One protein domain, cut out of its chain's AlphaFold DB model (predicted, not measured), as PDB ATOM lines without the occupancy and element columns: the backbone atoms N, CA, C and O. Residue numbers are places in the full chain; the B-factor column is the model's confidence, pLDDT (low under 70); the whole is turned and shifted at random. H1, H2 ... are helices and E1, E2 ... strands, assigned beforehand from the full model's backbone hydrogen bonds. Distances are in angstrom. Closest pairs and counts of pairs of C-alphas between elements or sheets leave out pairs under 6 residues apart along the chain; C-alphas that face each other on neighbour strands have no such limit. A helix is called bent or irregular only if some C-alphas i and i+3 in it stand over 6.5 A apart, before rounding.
ATOM      1  N   LEU A  16     -14.088  19.117  42.430       68.19
ATOM      2  CA  LEU A  16     -12.698  18.803  42.134       68.19
ATOM      3  C   LEU A  16     -12.008  20.063  41.628       68.19
ATOM      4  O   LEU A  16     -12.499  20.721  40.708       68.19
ATOM      5  N   THR A  17     -10.864  20.403  42.210       75.81
ATOM      6  CA  THR A  17     -10.077  21.551  41.759       75.81
ATOM      7  C   THR A  17      -8.585  21.307  41.910       75.81
ATOM      8  O   THR A  17      -8.144  20.595  42.812       75.81
ATOM      9  N   ARG A  18      -7.836  21.986  41.038       79.50
ATOM     10  CA  ARG A  18      -6.379  22.163  41.101       79.50
ATOM     11  C   ARG A  18      -5.969  23.310  42.033       79.50
ATOM     12  O   ARG A  18      -4.804  23.493  42.342       79.50
ATOM     13  N   SER A  19      -6.941  24.110  42.483       83.94
ATOM     14  CA  SER A  19      -6.743  25.220  43.416       83.94
ATOM     15  C   SER A  19      -7.866  25.263  44.450       83.94
ATOM     16  O   SER A  19      -8.972  25.741  44.161       83.94
ATOM     17  N   ALA A  20      -7.572  24.793  45.664       83.44
ATOM     18  CA  ALA A  20      -8.502  24.808  46.791       83.44
ATOM     19  C   ALA A  20      -8.986  26.232  47.103       83.44
ATOM     20  O   ALA A  20     -10.185  26.476  47.215       83.44
ATOM     21  N   THR A  21      -8.075  27.210  47.110       87.38
ATOM     22  CA  THR A  21      -8.391  28.624  47.358       87.38
ATOM     23  C   THR A  21      -9.432  29.182  46.387       87.38
ATOM     24  O   THR A  21     -10.355  29.882  46.807       87.38
ATOM     25  N   GLN A  22      -9.311  28.901  45.084       86.62
ATOM     26  CA  GLN A  22     -10.289  29.385  44.103       86.62
ATOM     27  C   GLN A  22     -11.655  28.726  44.295       86.62
ATOM     28  O   GLN A  22     -12.681  29.397  44.174       86.62
ATOM     29  N   LEU A  23     -11.675  27.432  44.615       84.75
ATOM     30  CA  LEU A  23     -12.917  26.718  44.864       84.75
ATOM     31  C   LEU A  23     -13.604  27.202  46.143       84.75
ATOM     32  O   LEU A  23     -14.802  27.466  46.110       84.75
ATOM     33  N   MET A  24     -12.855  27.409  47.230       89.38
ATOM     34  CA  MET A  24     -13.386  27.996  48.463       89.38
ATOM     35  C   MET A  24     -14.009  29.364  48.203       89.38
ATOM     36  O   MET A  24     -15.126  29.613  48.644       89.38
ATOM     37  N   LYS A  25     -13.328  30.239  47.449       91.44
ATOM     38  CA  LYS A  25     -13.869  31.558  47.083       91.44
ATOM     39  C   LYS A  25     -15.200  31.431  46.342       91.44
ATOM     40  O   LYS A  25     -16.174  32.043  46.759       91.44
ATOM     41  N   LYS A  26     -15.261  30.590  45.300       89.69
ATOM     42  CA  LYS A  26     -16.498  30.336  44.538       89.69
ATOM     43  C   LYS A  26     -17.613  29.772  45.422       89.69
ATOM     44  O   LYS A  26     -18.752  30.214  45.322       89.69
ATOM     45  N   MET A  27     -17.278  28.833  46.304       89.19
ATOM     46  CA  MET A  27     -18.214  28.238  47.254       89.19
ATOM     47  C   MET A  27     -18.781  29.291  48.215       89.19
ATOM     48  O   MET A  27     -19.995  29.372  48.373       89.19
ATOM     49  N   PHE A  28     -17.932  30.118  48.832       90.56
ATOM     50  CA  PHE A  28     -18.383  31.170  49.746       90.56
ATOM     51  C   PHE A  28     -19.230  32.230  49.036       90.56
ATOM     52  O   PHE A  28     -20.263  32.618  49.579       90.56
ATOM     53  N   SER A  29     -18.844  32.647  47.824       93.00
ATOM     54  CA  SER A  29     -19.655  33.545  46.991       93.00
ATOM     55  C   SER A  29     -21.039  32.957  46.729       93.00
ATOM     56  O   SER A  29     -22.037  33.599  47.040       93.00
ATOM     57  N   TRP A  30     -21.115  31.701  46.274       90.62
ATOM     58  CA  TRP A  30     -22.396  31.040  46.020       90.62
ATOM     59  C   TRP A  30     -23.255  30.931  47.288       90.62
ATOM     60  O   TRP A  30     -24.452  31.205  47.244       90.62
ATOM     61  N   ILE A  31     -22.663  30.575  48.434       89.88
ATOM     62  CA  ILE A  31     -23.375  30.493  49.720       89.88
ATOM     63  C   ILE A  31     -23.977  31.852  50.095       89.88
ATOM     64  O   ILE A  31     -25.164  31.918  50.423       89.88
ATOM     65  N   ALA A  32     -23.194  32.930  49.997       90.38
ATOM     66  CA  ALA A  32     -23.652  34.281  50.306       90.38
ATOM     67  C   ALA A  32     -24.766  34.748  49.351       90.38
ATOM     68  O   ALA A  32     -25.816  35.203  49.802       90.38
ATOM     69  N   GLU A  33     -24.575  34.564  48.043       93.69
ATOM     70  CA  GLU A  33     -25.544  34.933  46.999       93.69
ATOM     71  C   GLU A  33     -26.877  34.180  47.136       93.69
ATOM     72  O   GLU A  33     -27.928  34.694  46.761       93.69
ATOM     73  N   ASN A  34     -26.862  32.975  47.714       90.31
ATOM     74  CA  ASN A  34     -28.039  32.113  47.833       90.31
ATOM     75  C   ASN A  34     -28.734  32.182  49.202       90.31
ATOM     76  O   ASN A  34     -29.526  31.283  49.522       90.31
ATOM     77  N   GLY A  35     -28.447  33.209  50.011       89.31
ATOM     78  CA  GLY A  35     -29.077  33.404  51.322       89.31
ATOM     79  C   GLY A  35     -28.766  32.267  52.295       89.31
ATOM     80  O   GLY A  35     -29.640  31.796  53.021       89.31
ATOM     81  N   LYS A  36     -27.538  31.750  52.254       89.19
ATOM     82  CA  LYS A  36     -27.081  30.651  53.108       89.19
ATOM     83  C   LYS A  36     -25.955  31.133  54.004       89.19
ATOM     84  O   LYS A  36     -25.286  32.123  53.725       89.19
ATOM     85  N   MET A  37     -25.744  30.410  55.092       87.19
ATOM     86  CA  MET A  37     -24.664  30.666  56.035       87.19
ATOM     87  C   MET A  37     -23.940  29.373  56.365       87.19
ATOM     88  O   MET A  37     -24.571  28.334  56.526       87.19
ATOM     89  N   ILE A  38     -22.617  29.454  56.492       87.94
ATOM     90  CA  ILE A  38     -21.780  28.338  56.936       87.94
ATOM     91  C   ILE A  38     -22.128  27.979  58.385       87.94
ATOM     92  O   ILE A  38     -22.171  28.850  59.255       87.94
ATOM     93  N   SER A  39     -22.342  26.693  58.650       84.06
ATOM     94  CA  SER A  39     -22.585  26.130  59.981       84.06
ATOM     95  C   SER A  39     -21.496  25.139  60.367       84.06
ATOM     96  O   SER A  39     -21.667  23.928  60.281       84.06
ATOM     97  N   GLY A  40     -20.381  25.656  60.870       83.88
ATOM     98  CA  GLY A  40     -19.283  24.836  61.373       83.88
ATOM     99  C   GLY A  40     -18.077  24.830  60.438       83.88
ATOM    100  O   GLY A  40     -17.930  25.730  59.609       83.88
ATOM    101  N   PRO A  41     -17.154  23.873  60.611       88.25
ATOM    102  CA  PRO A  41     -15.870  23.942  59.943       88.25
ATOM    103  C   PRO A  41     -15.958  23.489  58.483       88.25
ATOM    104  O   PRO A  41     -16.636  22.516  58.155       88.25
ATOM    105  N   VAL A  42     -15.191  24.159  57.626       88.12
ATOM    106  CA  VAL A  42     -14.918  23.693  56.264       88.12
ATOM    107  C   VAL A  42     -13.821  22.625  56.320       88.12
ATOM    108  O   VAL A  42     -12.911  22.695  57.153       88.12
ATOM    109  N   ARG A  43     -13.923  21.602  55.474       88.94
ATOM    110  CA  ARG A  43     -12.922  20.540  55.322       88.94
ATOM    111  C   ARG A  43     -12.352  20.579  53.916       88.94
ATOM    112  O   ARG A  43     -13.108  20.736  52.969       88.94
ATOM    113  N   GLU A  44     -11.048  20.386  53.809       90.38
ATOM    114  CA  GLU A  44     -10.322  20.183  52.559       90.38
ATOM    115  C   GLU A  44      -9.701  18.785  52.606       90.38
ATOM    116  O   GLU A  44      -9.148  18.387  53.634       90.38
ATOM    117  N   VAL A  45      -9.838  18.026  51.523       90.31
ATOM    118  CA  VAL A  45      -9.321  16.664  51.389       90.31
ATOM    119  C   VAL A  45      -8.505  16.577  50.106       90.31
ATOM    120  O   VAL A  45      -9.032  16.820  49.021       90.31
ATOM    121  N   TYR A  46      -7.228  16.213  50.232       91.31
ATOM    122  CA  TYR A  46      -6.369  15.879  49.096       91.31
ATOM    123  C   TYR A  46      -6.676  14.452  48.631       91.31
ATOM    124  O   TYR A  46      -6.641  13.515  49.428       91.31
ATOM    125  N   LEU A  47      -7.015  14.291  47.352       90.50
ATOM    126  CA  LEU A  47      -7.346  12.995  46.746       90.50
ATOM    127  C   LEU A  47      -6.112  12.268  46.190       90.50
ATOM    128  O   LEU A  47      -6.185  11.088  45.863       90.50
ATOM    129  N   ASN A  48      -4.990  12.975  46.090       92.75
ATOM    130  CA  ASN A  48      -3.660  12.474  45.769       92.75
ATOM    131  C   ASN A  48      -2.634  13.085  46.736       92.75
ATOM    132  O   ASN A  48      -2.946  14.063  47.414       92.75
ATOM    133  N   ASP A  49      -1.427  12.513  46.833       94.00
ATOM    134  CA  ASP A  49      -0.377  13.105  47.668       94.00
ATOM    135  C   ASP A  49       0.159  14.379  46.988       94.00
ATOM    136  O   ASP A  49       0.787  14.287  45.929       94.00
ATOM    137  N   PRO A  50      -0.049  15.576  47.570       90.69
ATOM    138  CA  PRO A  50       0.419  16.828  46.981       90.69
ATOM    139  C   PRO A  50       1.950  16.943  46.915       90.69
ATOM    140  O   PRO A  50       2.461  17.879  46.308       90.69
ATOM    141  N   ARG A  51       2.692  16.031  47.556       93.50
ATOM    142  CA  ARG A  51       4.161  15.961  47.510       93.50
ATOM    143  C   ARG A  51       4.676  15.143  46.330       93.50
ATOM    144  O   ARG A  51       5.853  15.252  46.005       93.50
ATOM    145  N   GLU A  52       3.818  14.328  45.721       96.88
ATOM    146  CA  GLU A  52       4.186  13.409  44.639       96.88
ATOM    147  C   GLU A  52       3.697  13.875  43.260       96.88
ATOM    148  O   GLU A  52       4.123  13.328  42.245       96.88
ATOM    149  N   VAL A  53       2.826  14.886  43.201       93.38
ATOM    150  CA  VAL A  53       2.243  15.409  41.953       93.38
ATOM    151  C   VAL A  53       2.630  16.865  41.716       93.38
ATOM    152  O   VAL A  53       2.949  17.596  42.656       93.38
ATOM    153  N   ASN A  54       2.571  17.323  40.462       91.00
ATOM    154  CA  ASN A  54       2.767  18.745  40.184       91.00
ATOM    155  C   ASN A  54       1.666  19.583  40.859       91.00
ATOM    156  O   ASN A  54       0.531  19.116  40.971       91.00
ATOM    157  N   PRO A  55       1.938  20.849  41.235       86.75
ATOM    158  CA  PRO A  55       0.930  21.726  41.837       86.75
ATOM    159  C   PRO A  55      -0.367  21.838  41.021       86.75
ATOM    160  O   PRO A  55      -1.456  21.853  41.589       86.75
ATOM    161  N   ASP A  56      -0.260  21.837  39.688       85.69
ATOM    162  CA  ASP A  56      -1.404  21.889  38.767       85.69
ATOM    163  C   ASP A  56      -2.154  20.551  38.623       85.69
ATOM    164  O   ASP A  56      -3.143  20.472  37.895       85.69
ATOM    165  N   GLU A  57      -1.695  19.495  39.286       89.50
ATOM    166  CA  GLU A  57      -2.282  18.151  39.283       89.50
ATOM    167  C   GLU A  57      -2.814  17.749  40.664       89.50
ATOM    168  O   GLU A  57      -3.423  16.686  40.804       89.50
ATOM    169  N   ILE A  58      -2.632  18.594  41.683       89.62
ATOM    170  CA  ILE A  58      -3.209  18.379  43.010       89.62
ATOM    171  C   ILE A  58      -4.731  18.340  42.876       89.62
ATOM    172  O   ILE A  58      -5.349  19.264  42.352       89.62
ATOM    173  N   LEU A  59      -5.350  17.269  43.362       90.56
ATOM    174  CA  LEU A  59      -6.795  17.104  43.357       90.56
ATOM    175  C   LEU A  59      -7.317  17.318  44.769       90.56
ATOM    176  O   LEU A  59      -6.971  16.580  45.689       90.56
ATOM    177  N   THR A  60      -8.173  18.321  44.931       88.56
ATOM    178  CA  THR A  60      -8.807  18.629  46.219       88.56
ATOM    179  C   THR A  60     -10.318  18.518  46.140       88.56
ATOM    180  O   THR A  60     -10.927  18.872  45.128       88.56
ATOM    181  N   GLU A  61     -10.909  18.038  47.230       89.12
ATOM    182  CA  GLU A  61     -12.341  18.041  47.505       89.12
ATOM    183  C   GLU A  61     -12.608  18.878  48.764       89.12
ATOM    184  O   GLU A  61     -11.843  18.826  49.728       89.12
ATOM    185  N   ILE A  62     -13.682  19.673  48.760       88.00
ATOM    186  CA  ILE A  62     -14.026  20.577  49.864       88.00
ATOM    187  C   ILE A  62     -15.417  20.236  50.393       88.00
ATOM    188  O   ILE A  62     -16.330  19.998  49.619       88.00
ATOM    189  N   TYR A  63     -15.598  20.245  51.712       86.12
ATOM    190  CA  TYR A  63     -16.900  20.058  52.351       86.12
ATOM    191  C   TYR A  63     -17.220  21.249  53.239       86.12
ATOM    192  O   TYR A  63     -16.385  21.683  54.033       86.12
ATOM    193  N   ALA A  64     -18.452  21.738  53.153       86.75
ATOM    194  CA  ALA A  64     -18.951  22.794  54.016       86.75
ATOM    195  C   ALA A  64     -20.366  22.465  54.476       86.75
ATOM    196  O   ALA A  64     -21.238  22.133  53.678       86.75
ATOM    197  N   LEU A  65     -20.592  22.601  55.776       86.94
ATOM    198  CA  LEU A  65     -21.933  22.612  56.336       86.94
ATOM    199  C   LEU A  65     -22.508  24.021  56.185       86.94
ATOM    200  O   LEU A  65     -21.814  25.006  56.447       86.94
ATOM    201  N   TRP A  66     -23.766  24.119  55.768       85.81
ATOM    202  CA  TRP A  66     -24.485  25.385  55.710       85.81
ATOM    203  C   TRP A  66     -25.958  25.207  56.074       85.81
ATOM    204  O   TRP A  66     -26.484  24.096  56.136       85.81
ATOM    205  N   PHE A  67     -26.630  26.324  56.323       80.62
ATOM    206  CA  PHE A  67     -28.074  26.394  56.504       80.62
ATOM    207  C   PHE A  67     -28.650  27.564  55.712       80.62
ATOM    208  O   PHE A  67     -27.972  28.560  55.455       80.62
ATOM    209  N   ASP A  68     -29.905  27.424  55.293       84.69
ATOM    210  CA  ASP A  68     -30.630  28.491  54.608       84.69
ATOM    211  C   ASP A  68     -31.151  29.494  55.640       84.69
ATOM    212  O   ASP A  68     -31.910  29.123  56.543       84.69
TER     213      ASP A  68
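What this domain is: This is residues 16 to 68 of the 77 residues of the protein "GyrI-like domain-containing protein" of Methanosarcina spelaei (UniProt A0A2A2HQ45). The domain is a narrow rod in which one long helix, H1, runs alongside a ribbon of two short antiparallel strand pairs set one after the other, with the hairpin E2 and E3 by residues 20 to 27 of H1 and the pair E1 and E4 by residues 28 to 32. The loop of residues 47 to 59, which closes the hairpin, makes one end of the rod. The printed part has 53 residues with one named helix and four named strands in the order H1, E1, E2, E3, E4; there are two sheets, E2 - E3 and E1 - E4, both antiparallel. The class is mixed, helices and strands. The whole is loose, with a radius of gyration of the C-alphas of 12.6 A and spans of 39 by 17 by 11 A.

Where its parts are: Strand E2 is residues 43 to 46, 10.2 A from first to last C-alpha, and begins with C-alpha 43 at (-12.922, 20.540, 55.322). Strand E3 is residues 60 to 63 and is 10.3 A long. Strand E1, residues 36 to 38, spans 6.9 A. Strand E4, residues 66 to 68, spans 7.0 A and ends with C-alpha 68 at (-30.630, 28.491, 54.608). Helix H1 is residues 20 to 33, 19.8 A long, from C-alpha 20 at (-8.502, 24.808, 46.791); it is not bent.

How they stand to each other: E2 and E3 form a hairpin, antiparallel with 160 degrees between their directions. N 45 and O 61 are 2.8 A apart and N 61 and O 45 are 2.9 A apart, both within hydrogen-bond range. E3 runs on into E4 across a break of 2 residues, at 48 degrees. E4 and E1 are antiparallel at 155 degrees, with N 37 and O 67 within hydrogen-bond range at 2.9 A. E1 and E3 are apart, and so are E2 and E4. The closest C-alphas of H1 and E3 are those of Ala 20 and Thr 60, 6.2 A apart. The closest C-alphas of H1 and E1 are those of Ile 31 and Met 37, 6.4 A apart. In H1 every O i to N i+4 pair is within hydrogen-bond range.

The domain as a whole: The two C-alphas farthest apart are those of Gly 35 and Glu 52, at 39.4 A. The printed part has no cut. The link from E2 to E3, 13 residues, is long; the links H1 to E1, E1 to E2 and E3 to E4 are tight. The mean pLDDT of the printed part of this predicted model is 88.1, and residue 16 is under 70.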